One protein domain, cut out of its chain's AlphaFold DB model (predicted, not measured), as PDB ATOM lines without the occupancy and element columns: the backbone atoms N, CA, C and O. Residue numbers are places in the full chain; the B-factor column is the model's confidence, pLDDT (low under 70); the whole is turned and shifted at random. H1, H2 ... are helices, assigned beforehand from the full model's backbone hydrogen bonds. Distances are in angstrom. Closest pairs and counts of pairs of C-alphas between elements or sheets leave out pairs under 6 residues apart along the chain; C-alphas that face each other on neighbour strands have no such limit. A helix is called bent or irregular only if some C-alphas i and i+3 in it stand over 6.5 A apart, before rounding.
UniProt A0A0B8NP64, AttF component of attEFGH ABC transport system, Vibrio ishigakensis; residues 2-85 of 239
ATOM      1  N   ALA A   2      44.562 -17.950 -62.966       81.56
ATOM      2  CA  ALA A   2      45.628 -17.763 -61.961       81.56
ATOM      3  C   ALA A   2      45.584 -16.415 -61.200       81.56
ATOM      4  O   ALA A   2      45.769 -16.383 -59.988       81.56
ATOM      5  N   TRP A   3      45.266 -15.313 -61.884       88.88
ATOM      6  CA  TRP A   3      45.184 -13.975 -61.278       88.88
ATOM      7  C   TRP A   3      44.097 -13.833 -60.206       88.88
ATOM      8  O   TRP A   3      44.308 -13.148 -59.210       88.88
ATOM      9  N   LEU A   4      42.960 -14.517 -60.372       85.38
ATOM     10  CA  LEU A   4      41.878 -14.498 -59.385       85.38
ATOM     11  C   LEU A   4      42.286 -15.253 -58.120       85.38
ATOM     12  O   LEU A   4      42.066 -14.761 -57.020       85.38
ATOM     13  N   SER A   5      42.944 -16.403 -58.266       84.50
ATOM     14  CA  SER A   5      43.466 -17.167 -57.129       84.50
ATOM     15  C   SER A   5      44.512 -16.372 -56.347       84.50
ATOM     16  O   SER A   5      44.457 -16.324 -55.121       84.50
ATOM     17  N   VAL A   6      45.422 -15.691 -57.052       91.56
ATOM     18  CA  VAL A   6      46.405 -14.793 -56.428       91.56
ATOM     19  C   VAL A   6      45.701 -13.680 -55.656       91.56
ATOM     20  O   VAL A   6      46.068 -13.412 -54.514       91.56
ATOM     21  N   LEU A   7      44.668 -13.065 -56.230       88.25
ATOM     22  CA  LEU A   7      43.920 -11.983 -55.593       88.25
ATOM     23  C   LEU A   7      43.153 -12.459 -54.345       88.25
ATOM     24  O   LEU A   7      43.258 -11.830 -53.294       88.25
ATOM     25  N   VAL A   8      42.462 -13.600 -54.424       88.25
ATOM     26  CA  VAL A   8      41.700 -14.185 -53.303       88.25
ATOM     27  C   VAL A   8      42.605 -14.558 -52.129       88.25
ATOM     28  O   VAL A   8      42.215 -14.364 -50.983       88.25
ATOM     29  N   ILE A   9      43.819 -15.050 -52.390       89.25
ATOM     30  CA  ILE A   9      44.793 -15.371 -51.334       89.25
ATOM     31  C   ILE A   9      45.464 -14.098 -50.797       89.25
ATOM     32  O   ILE A   9      45.721 -13.985 -49.599       89.25
ATOM     33  N   SER A  10      45.729 -13.118 -51.665       91.69
ATOM     34  CA  SER A  10      46.414 -11.879 -51.281       91.69
ATOM     35  C   SER A  10      45.572 -11.017 -50.339       91.69
ATOM     36  O   SER A  10      46.115 -10.470 -49.384       91.69
ATOM     37  N   ILE A  11      44.259 -10.904 -50.560       91.94
ATOM     38  CA  ILE A  11      43.388 -10.019 -49.766       91.94
ATOM     39  C   ILE A  11      43.417 -10.352 -48.254       91.94
ATOM     40  O   ILE A  11      43.744  -9.460 -47.467       91.94
ATOM     41  N   PRO A  12      43.170 -11.601 -47.809       92.50
ATOM     42  CA  PRO A  12      43.322 -11.988 -46.407       92.50
ATOM     43  C   PRO A  12      44.743 -11.781 -45.889       92.50
ATOM     44  O   PRO A  12      44.920 -11.281 -44.782       92.50
ATOM     45  N   LEU A  13      45.761 -12.091 -46.696       92.12
ATOM     46  CA  LEU A  13      47.159 -11.929 -46.299       92.12
ATOM     47  C   LEU A  13      47.517 -10.461 -45.999       92.12
ATOM     48  O   LEU A  13      48.285 -10.177 -45.075       92.12
ATOM     49  N   TYR A  14      46.959  -9.521 -46.766       93.62
ATOM     50  CA  TYR A  14      47.158  -8.086 -46.564       93.62
ATOM     51  C   TYR A  14      46.284  -7.501 -45.446       93.62
ATOM     52  O   TYR A  14      46.671  -6.477 -44.882       93.62
ATOM     53  N   LEU A  15      45.180  -8.148 -45.056       92.62
ATOM     54  CA  LEU A  15      44.257  -7.662 -44.020       92.62
ATOM     55  C   LEU A  15      44.961  -7.217 -42.716       92.62
ATOM     56  O   LEU A  15      44.835  -6.040 -42.366       92.62
ATOM     57  N   PRO A  16      45.752  -8.050 -42.008       90.56
ATOM     58  CA  PRO A  16      46.383  -7.621 -40.755       90.56
ATOM     59  C   PRO A  16      47.411  -6.503 -40.966       90.56
ATOM     60  O   PRO A  16      47.551  -5.627 -40.116       90.56
ATOM     61  N   LYS A  17      48.096  -6.479 -42.120       90.38
ATOM     62  CA  LYS A  17      49.027  -5.394 -42.468       90.38
ATOM     63  C   LYS A  17      48.289  -4.076 -42.670       90.38
ATOM     64  O   LYS A  17      48.733  -3.055 -42.152       90.38
ATOM     65  N   THR A  18      47.166  -4.097 -43.387       91.50
ATOM     66  CA  THR A  18      46.342  -2.900 -43.611       91.50
ATOM     67  C   THR A  18      45.742  -2.376 -42.311       91.50
ATOM     68  O   THR A  18      45.783  -1.174 -42.077       91.50
ATOM     69  N   LEU A  19      45.280  -3.259 -41.422       90.88
ATOM     70  CA  LEU A  19      44.742  -2.866 -40.119       90.88
ATOM     71  C   LEU A  19      45.813  -2.286 -39.198       90.88
ATOM     72  O   LEU A  19      45.564  -1.268 -38.563       90.88
ATOM     73  N   ASN A  20      47.019  -2.859 -39.176       89.12
ATOM     74  CA  ASN A  20      48.137  -2.285 -38.425       89.12
ATOM     75  C   ASN A  20      48.548  -0.913 -38.998       89.12
ATOM     76  O   ASN A  20      48.730   0.046 -38.256       89.12
ATOM     77  N   ALA A  21      48.634  -0.772 -40.325       89.12
ATOM     78  CA  ALA A  21      48.930   0.513 -40.964       89.12
ATOM     79  C   ALA A  21      47.872   1.583 -40.638       89.12
ATOM     80  O   ALA A  21      48.229   2.712 -40.304       89.12
ATOM     81  N   LEU A  22      46.586   1.219 -40.679       89.12
ATOM     82  CA  LEU A  22      45.482   2.098 -40.294       89.12
ATOM     83  C   LEU A  22      45.549   2.464 -38.808       89.12
ATOM     84  O   LEU A  22      45.444   3.642 -38.484       89.12
ATOM     85  N   ALA A  23      45.792   1.498 -37.917       87.12
ATOM     86  CA  ALA A  23      45.929   1.757 -36.485       87.12
ATOM     87  C   ALA A  23      47.045   2.778 -36.198       87.12
ATOM     88  O   ALA A  23      46.791   3.760 -35.509       87.12
ATOM     89  N   ASN A  24      48.225   2.629 -36.815       85.56
ATOM     90  CA  ASN A  24      49.328   3.593 -36.668       85.56
ATOM     91  C   ASN A  24      48.977   4.991 -37.220       85.56
ATOM     92  O   ASN A  24      49.377   6.010 -36.662       85.56
ATOM     93  N   LEU A  25      48.235   5.059 -38.331       85.50
ATOM     94  CA  LEU A  25      47.777   6.324 -38.918       85.50
ATOM     95  C   LEU A  25      46.798   7.068 -38.002       85.50
ATOM     96  O   LEU A  25      46.864   8.294 -37.914       85.50
ATOM     97  N   PHE A  26      45.889   6.346 -37.346       83.31
ATOM     98  CA  PHE A  26      44.909   6.933 -36.433       83.31
ATOM     99  C   PHE A  26      45.492   7.252 -35.054       83.31
ATOM    100  O   PHE A  26      45.112   8.269 -34.479       83.31
ATOM    101  N   GLU A  27      46.456   6.467 -34.571       80.44
ATOM    102  CA  GLU A  27      47.241   6.772 -33.367       80.44
ATOM    103  C   GLU A  27      47.955   8.127 -33.508       80.44
ATOM    104  O   GLU A  27      47.829   8.988 -32.642       80.44
ATOM    105  N   ASN A  28      48.591   8.378 -34.659       75.50
ATOM    106  CA  ASN A  28      49.312   9.628 -34.931       75.50
ATOM    107  C   ASN A  28      48.414  10.849 -35.202       75.50
ATOM    108  O   ASN A  28      48.918  11.969 -35.268       75.50
ATOM    109  N   ARG A  29      47.110  10.658 -35.438       78.69
ATOM    110  CA  ARG A  29      46.179  11.747 -35.792       78.69
ATOM    111  C   ARG A  29      45.250  12.161 -34.662       78.69
ATOM    112  O   ARG A  29      44.608  13.201 -34.792       78.69
ATOM    113  N   ASN A  30      45.127  11.358 -33.609       70.38
ATOM    114  CA  ASN A  30      44.141  11.596 -32.567       70.38
ATOM    115  C   ASN A  30      44.818  12.038 -31.266       70.38
ATOM    116  O   ASN A  30      45.613  11.304 -30.696       70.38
ATOM    117  N   GLU A  31      44.461  13.227 -30.783       66.62
ATOM    118  CA  GLU A  31      45.001  13.841 -29.554       66.62
ATOM    119  C   GLU A  31      44.261  13.368 -28.281       66.62
ATOM    120  O   GLU A  31      44.635  13.698 -27.159       66.62
ATOM    121  N   SER A  32      43.170  12.608 -28.435       77.19
ATOM    122  CA  SER A  32      42.380  12.097 -27.310       77.19
ATOM    123  C   SER A  32      42.994  10.818 -26.735       77.19
ATOM    124  O   SER A  32      43.057   9.791 -27.417       77.19
ATOM    125  N   GLY A  33      43.387  10.853 -25.456       78.44
ATOM    126  CA  GLY A  33      44.074   9.741 -24.781       78.44
ATOM    127  C   GLY A  33      43.298   8.415 -24.750       78.44
ATOM    128  O   GLY A  33      43.906   7.351 -24.802       78.44
ATOM    129  N   LEU A  34      41.959   8.449 -24.746       83.38
ATOM    130  CA  LEU A  34      41.118   7.241 -24.817       83.38
ATOM    131  C   LEU A  34      41.236   6.525 -26.168       83.38
ATOM    132  O   LEU A  34      41.298   5.299 -26.221       83.38
ATOM    133  N   PHE A  35      41.280   7.282 -27.265       82.69
ATOM    134  CA  PHE A  35      41.420   6.697 -28.596       82.69
ATOM    135  C   PHE A  35      42.841   6.200 -28.851       82.69
ATOM    136  O   PHE A  35      43.001   5.156 -29.473       82.69
ATOM    137  N   GLN A  36      43.859   6.903 -28.351       82.88
ATOM    138  CA  GLN A  36      45.243   6.425 -28.407       82.88
ATOM    139  C   GLN A  36      45.391   5.079 -27.689       82.88
ATOM    140  O   GLN A  36      45.947   4.144 -28.260       82.88
ATOM    141  N   TYR A  37      44.811   4.951 -26.489       85.75
ATOM    142  CA  TYR A  37      44.780   3.687 -25.755       85.75
ATOM    143  C   TYR A  37      44.083   2.571 -26.554       85.75
ATOM    144  O   TYR A  37      44.646   1.492 -26.714       85.75
ATOM    145  N   LEU A  38      42.910   2.851 -27.137       87.19
ATOM    146  CA  LEU A  38      42.169   1.889 -27.962       87.19
ATOM    147  C   LEU A  38      42.972   1.403 -29.183       87.19
ATOM    148  O   LEU A  38      42.963   0.213 -29.496       87.19
ATOM    149  N   PHE A  39      43.657   2.305 -29.896       85.62
ATOM    150  CA  PHE A  39      44.459   1.935 -31.068       85.62
ATOM    151  C   PHE A  39      45.744   1.188 -30.692       85.62
ATOM    152  O   PHE A  39      46.129   0.261 -31.410       85.62
ATOM    153  N   ALA A  40      46.365   1.532 -29.562       84.56
ATOM    154  CA  ALA A  40      47.505   0.799 -29.019       84.56
ATOM    155  C   ALA A  40      47.115  -0.635 -28.616       84.56
ATOM    156  O   ALA A  40      47.802  -1.586 -28.993       84.56
ATOM    157  N   GLU A  41      45.971  -0.809 -27.946       88.12
ATOM    158  CA  GLU A  41      45.431  -2.123 -27.574       88.12
ATOM    159  C   GLU A  41      45.059  -2.955 -28.815       88.12
ATOM    160  O   GLU A  41      45.439  -4.122 -28.935       88.12
ATOM    161  N   LEU A  42      44.401  -2.346 -29.809       86.69
ATOM    162  CA  LEU A  42      44.116  -2.993 -31.097       86.69
ATOM    163  C   LEU A  42      45.389  -3.498 -31.782       86.69
ATOM    164  O   LEU A  42      45.412  -4.617 -32.296       86.69
ATOM    165  N   LYS A  43      46.455  -2.695 -31.794       85.75
ATOM    166  CA  LYS A  43      47.740  -3.056 -32.403       85.75
ATOM    167  C   LYS A  43      48.374  -4.274 -31.734       85.75
ATOM    168  O   LYS A  43      48.918  -5.126 -32.438       85.75
ATOM    169  N   GLU A  44      48.265  -4.381 -30.414       87.56
ATOM    170  CA  GLU A  44      48.750  -5.537 -29.656       87.56
ATOM    171  C   GLU A  44      47.925  -6.804 -29.959       87.56
ATOM    172  O   GLU A  44      48.488  -7.886 -30.138       87.56
ATOM    173  N   LEU A  45      46.608  -6.662 -30.140       89.75
ATOM    174  CA  LEU A  45      45.687  -7.767 -30.441       89.75
ATOM    175  C   LEU A  45      45.724  -8.253 -31.904       89.75
ATOM    176  O   LEU A  45      45.449  -9.428 -32.166       89.75
ATOM    177  N   ILE A  46      46.084  -7.400 -32.872       88.94
ATOM    178  CA  ILE A  46      46.105  -7.754 -34.310       88.94
ATOM    179  C   ILE A  46      47.085  -8.898 -34.613       88.94
ATOM    180  O   ILE A  46      46.788  -9.758 -35.444       88.94
ATOM    181  N   SER A  47      48.252  -8.930 -33.962       84.44
ATOM    182  CA  SER A  47      49.276  -9.953 -34.218       84.44
ATOM    183  C   SER A  47      48.795 -11.379 -33.877       84.44
ATOM    184  O   SER A  47      48.778 -12.223 -34.781       84.44
ATOM    185  N   PRO A  48      48.334 -11.670 -32.641       89.44
ATOM    186  CA  PRO A  48      47.840 -13.000 -32.278       89.44
ATOM    187  C   PRO A  48      46.536 -13.393 -32.991       89.44
ATOM    188  O   PRO A  48      46.320 -14.580 -33.233       89.44
ATOM    189  N   LEU A  49      45.681 -12.434 -33.372       92.12
ATOM    190  CA  LEU A  49      44.405 -12.719 -34.052       92.12
ATOM    191  C   LEU A  49      44.510 -12.793 -35.583       92.12
ATOM    192  O   LEU A  49      43.546 -13.191 -36.239       92.12
ATOM    193  N   SER A  50      45.663 -12.463 -36.166       90.94
ATOM    194  CA  SER A  50      45.859 -12.377 -37.620       90.94
ATOM    195  C   SER A  50      45.368 -13.613 -38.388       90.94
ATOM    196  O   SER A  50      44.619 -13.468 -39.353       90.94
ATOM    197  N   LEU A  51      45.716 -14.824 -37.939       92.06
ATOM    198  CA  LEU A  51      45.292 -16.073 -38.583       92.06
ATOM    199  C   LEU A  51      43.767 -16.256 -38.548       92.06
ATOM    200  O   LEU A  51      43.164 -16.627 -39.555       92.06
ATOM    201  N   ALA A  52      43.135 -15.961 -37.408       94.00
ATOM    202  CA  ALA A  52      41.686 -16.063 -37.253       94.00
ATOM    203  C   ALA A  52      40.958 -15.059 -38.159       94.00
ATOM    204  O   ALA A  52      39.960 -15.399 -38.790       94.00
ATOM    205  N   MET A  53      41.493 -13.845 -38.289       92.94
ATOM    206  CA  MET A  53      40.940 -12.806 -39.160       92.94
ATOM    207  C   MET A  53      41.061 -13.178 -40.641       92.94
ATOM    208  O   MET A  53      40.114 -12.977 -41.401       92.94
ATOM    209  N   MET A  54      42.195 -13.760 -41.051       95.12
ATOM    210  CA  MET A  54      42.375 -14.279 -42.412       95.12
ATOM    211  C   MET A  54      41.358 -15.376 -42.729       95.12
ATOM    212  O   MET A  54      40.701 -15.326 -43.769       95.12
ATOM    213  N   ALA A  55      41.211 -16.349 -41.824       94.50
ATOM    214  CA  ALA A  55      40.272 -17.455 -41.981       94.50
ATOM    215  C   ALA A  55      38.820 -16.961 -42.047       94.50
ATOM    216  O   ALA A  55      38.063 -17.389 -42.919       94.50
ATOM    217  N   LEU A  56      38.447 -16.014 -41.181       94.06
ATOM    218  CA  LEU A  56      37.121 -15.405 -41.181       94.06
ATOM    219  C   LEU A  56      36.840 -14.670 -42.497       94.06
ATOM    220  O   LEU A  56      35.780 -14.866 -43.091       94.06
ATOM    221  N   LEU A  57      37.787 -13.861 -42.986       94.31
ATOM    222  CA  LEU A  57      37.611 -13.134 -44.243       94.31
ATOM    223  C   LEU A  57      37.479 -14.089 -45.435       94.31
ATOM    224  O   LEU A  57      36.633 -13.866 -46.303       94.31
ATOM    225  N   LEU A  58      38.266 -15.169 -45.463       93.12
ATOM    226  CA  LEU A  58      38.139 -16.222 -46.473       93.12
ATOM    227  C   LEU A  58      36.760 -16.884 -46.428       93.12
ATOM    228  O   LEU A  58      36.128 -17.031 -47.473       93.12
ATOM    229  N   ALA A  59      36.271 -17.234 -45.237       94.75
ATOM    230  CA  ALA A  59      34.962 -17.858 -45.065       94.75
ATOM    231  C   ALA A  59      33.821 -16.944 -45.545       94.75
ATOM    232  O   ALA A  59      32.957 -17.379 -46.308       94.75
ATOM    233  N   VAL A  60      33.847 -15.662 -45.165       94.25
ATOM    234  CA  VAL A  60      32.850 -14.670 -45.603       94.25
ATOM    235  C   VAL A  60      32.905 -14.472 -47.117       94.25
ATOM    236  O   VAL A  60      31.867 -14.492 -47.776       94.25
ATOM    237  N   THR A  61      34.106 -14.345 -47.685       92.44
ATOM    238  CA  THR A  61      34.292 -14.163 -49.134       92.44
ATOM    239  C   THR A  61      33.773 -15.367 -49.917       92.44
ATOM    240  O   THR A  61      33.076 -15.191 -50.915       92.44
ATOM    241  N   ALA A  62      34.059 -16.588 -49.456       92.56
ATOM    242  CA  ALA A  62      33.566 -17.811 -50.085       92.56
ATOM    243  C   ALA A  62      32.032 -17.896 -50.043       92.56
ATOM    244  O   ALA A  62      31.409 -18.201 -51.060       92.56
ATOM    245  N   ASN A  63      31.419 -17.569 -48.900       94.94
ATOM    246  CA  ASN A  63      29.965 -17.573 -48.756       94.94
ATOM    247  C   ASN A  63      29.293 -16.533 -49.672       94.94
ATOM    248  O   ASN A  63      28.328 -16.844 -50.369       94.94
ATOM    249  N   ILE A  64      29.819 -15.306 -49.727       93.75
ATOM    250  CA  ILE A  64      29.300 -14.256 -50.622       93.75
ATOM    251  C   ILE A  64      29.478 -14.660 -52.089       93.75
ATOM    252  O   ILE A  64      28.544 -14.524 -52.882       93.75
ATOM    253  N   GLY A  65      30.652 -15.183 -52.453       92.19
ATOM    254  CA  GLY A  65      30.951 -15.622 -53.814       92.19
ATOM    255  C   GLY A  65      30.010 -16.727 -54.292       92.19
ATOM    256  O   GLY A  65      29.466 -16.630 -55.390       92.19
ATOM    257  N   MET A  66      29.757 -17.735 -53.451       94.19
ATOM    258  CA  MET A  66      28.823 -18.821 -53.760       94.19
ATOM    259  C   MET A  66      27.394 -18.302 -53.958       94.19
ATOM    260  O   MET A  66      26.780 -18.604 -54.980       94.19
ATOM    261  N   ASN A  67      26.886 -17.482 -53.033       95.00
ATOM    262  CA  ASN A  67      25.529 -16.930 -53.131       95.00
ATOM    263  C   ASN A  67      25.353 -16.046 -54.372       95.00
ATOM    264  O   ASN A  67      24.337 -16.132 -55.055       95.00
ATOM    265  N   THR A  68      26.360 -15.235 -54.699       94.38
ATOM    266  CA  THR A  68      26.326 -14.373 -55.889       94.38
ATOM    267  C   THR A  68      26.308 -15.203 -57.170       94.38
ATOM    268  O   THR A  68      25.524 -14.922 -58.074       94.38
ATOM    269  N   LEU A  69      27.133 -16.254 -57.244       94.38
ATOM    270  CA  LEU A  69      27.186 -17.134 -58.409       94.38
ATOM    271  C   LEU A  69      25.845 -17.840 -58.620       94.38
ATOM    272  O   LEU A  69      25.284 -17.751 -59.712       94.38
ATOM    273  N   VAL A  70      25.308 -18.482 -57.579       95.38
ATOM    274  CA  VAL A  70      24.026 -19.198 -57.658       95.38
ATOM    275  C   VAL A  70      22.891 -18.238 -58.008       95.38
ATOM    276  O   VAL A  70      22.133 -18.520 -58.933       95.38
ATOM    277  N   GLY A  71      22.826 -17.073 -57.356       93.75
ATOM    278  CA  GLY A  71      21.801 -16.068 -57.638       93.75
ATOM    279  C   GLY A  71      21.861 -15.541 -59.073       93.75
ATOM    280  O   GLY A  71      20.828 -15.412 -59.724       93.75
ATOM    281  N   SER A  72      23.063 -15.294 -59.606       93.50
ATOM    282  CA  SER A  72      23.227 -14.834 -60.994       93.50
ATOM    283  C   SER A  72      22.803 -15.888 -62.020       93.50
ATOM    284  O   SER A  72      22.154 -15.556 -63.014       93.50
ATOM    285  N   PHE A  73      23.117 -17.160 -61.763       93.62
ATOM    286  CA  PHE A  73      22.700 -18.266 -62.615       93.62
ATOM    287  C   PHE A  73      21.184 -18.451 -62.573       93.62
ATOM    288  O   PHE A  73      20.558 -18.514 -63.627       93.62
ATOM    289  N   GLU A  74      20.585 -18.477 -61.381       93.50
ATOM    290  CA  GLU A  74      19.137 -18.610 -61.212       93.50
ATOM    291  C   GLU A  74      18.388 -17.473 -61.911       93.50
ATOM    292  O   GLU A  74      17.434 -17.726 -62.642       93.50
ATOM    293  N   TYR A  75      18.844 -16.230 -61.729       91.19
ATOM    294  CA  TYR A  75      18.262 -15.068 -62.394       91.19
ATOM    295  C   TYR A  75      18.325 -15.205 -63.916       91.19
ATOM    296  O   TYR A  75      17.309 -15.076 -64.596       91.19
ATOM    297  N   THR A  76      19.506 -15.523 -64.449       87.69
ATOM    298  CA  THR A  76      19.706 -15.663 -65.898       87.69
ATOM    299  C   THR A  76      18.872 -16.813 -66.464       87.69
ATOM    300  O   THR A  76      18.244 -16.659 -67.507       87.69
ATOM    301  N   LEU A  77      18.805 -17.946 -65.760       88.06
ATOM    302  CA  LEU A  77      18.005 -19.101 -66.164       88.06
ATOM    303  C   LEU A  77      16.505 -18.790 -66.142       88.06
ATOM    304  O   LEU A  77      15.800 -19.172 -67.071       88.06
ATOM    305  N   LYS A  78      16.012 -18.087 -65.115       87.44
ATOM    306  CA  LYS A  78      14.609 -17.654 -65.036       87.44
ATOM    307  C   LYS A  78      14.246 -16.733 -66.190       87.44
ATOM    308  O   LYS A  78      13.257 -16.989 -66.862       87.44
ATOM    309  N   GLN A  79      15.074 -15.727 -66.460       82.31
ATOM    310  CA  GLN A  79      14.863 -14.820 -67.590       82.31
ATOM    311  C   GLN A  79      14.861 -15.569 -68.929       82.31
ATOM    312  O   GLN A  79      13.987 -15.342 -69.762       82.31
ATOM    313  N   TRP A  80      15.779 -16.520 -69.113       82.69
ATOM    314  CA  TRP A  80      15.805 -17.362 -70.309       82.69
ATOM    315  C   TRP A  80      14.551 -18.248 -70.436       82.69
ATOM    316  O   TRP A  80      13.977 -18.362 -71.518       82.69
ATOM    317  N   LEU A  81      14.079 -18.842 -69.332       83.38
ATOM    318  CA  LEU A  81      12.866 -19.665 -69.320       83.38
ATOM    319  C   LEU A  81      11.600 -18.844 -69.581       83.38
ATOM    320  O   LEU A  81      10.760 -19.296 -70.350       83.38
ATOM    321  N   GLU A  82      11.469 -17.654 -68.993       78.94
ATOM    322  CA  GLU A  82      10.333 -16.747 -69.219       78.94
ATOM    323  C   GLU A  82      10.213 -16.344 -70.696       78.94
ATOM    324  O   GLU A  82       9.112 -16.293 -71.239       78.94
ATOM    325  N   GLN A  83      11.343 -16.132 -71.377       71.69
ATOM    326  CA  GLN A  83      11.365 -15.845 -72.814       71.69
ATOM    327  C   GLN A  83      10.975 -17.065 -73.658       71.69
ATOM    328  O   GLN A  83      10.294 -16.933 -74.678       71.69
ATOM    329  N   ARG A  84      11.391 -18.271 -73.249       74.12
ATOM    330  CA  ARG A  84      11.140 -19.499 -74.015       74.12
ATOM    331  C   ARG A  84       9.738 -20.073 -73.784       74.12
ATOM    332  O   ARG A  84       9.148 -20.625 -74.714       74.12
ATOM    333  N   LEU A  85       9.198 -19.951 -72.574       75.56
ATOM    334  CA  LEU A  85       7.944 -20.557 -72.121       75.56
ATOM    335  C   LEU A  85       6.840 -19.501 -71.959       75.56
ATOM    336  O   LEU A  85       6.418 -19.179 -70.857       75.56
TER     337      LEU A  85
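Overview. This is residues 2 to 85 of the 239 residues of the protein "AttF component of attEFGH ABC transport system" of Vibrio ishigakensis (UniProt A0A0B8NP64). Two bent helices fold back as a helical hairpin, H1b beside H2a; H1a and H2b diverge beyond their contact, and residues 63 to 85 stick out as a long arm. The printed part has 84 residues, 78 of them in two named helices, H1 then H2; the class is all helix, and the whole is extended, with a radius of gyration of the C-alphas of 20.2 A and spans of 67 by 28 by 20 A.

Along the chain. By hydrogen bonds each was assigned as one helix. H1, residues 2 to 27, is bent, C-alphas 13 and 16 being 7.1 A apart: its arms are H1a, residues 2 to 13, and H1b, residues 16 to 27, and C-alpha 2 is at (45.628, -17.763, -61.961). H2, residues 33 to 84, is bent, C-alphas 48 and 51 being 7.5 A apart: H2a, residues 33 to 48, is 24.2 A long from first to last C-alpha, and H2b, residues 51 to 84, is 49.3 A long, with C-alpha 84 at (11.140, -19.499, -74.015).

Arrangement. H1b and H2a, a hairpin, touch at a shallow tilt of 15 degrees, closest C-alphas Glu 27 and Gln 36, 5.4 A. H2a and H2b stand about perpendicular, 83 degrees. H1a touches H2b with residues 8 to 13 alone, closest C-alphas Pro 12 and Met 54, 4.7 A. Every O i to N i+4 pair is within hydrogen-bond range in H1b and H2b, 7 of 8 in H1a, 10 of 12 in H2a.

Size, cuts and confidence. The C-alphas farthest apart, Gly 33 and Leu 85, are 66.8 A apart. The printed part has no cut; the link is tight; residue 31 is under pLDDT 70.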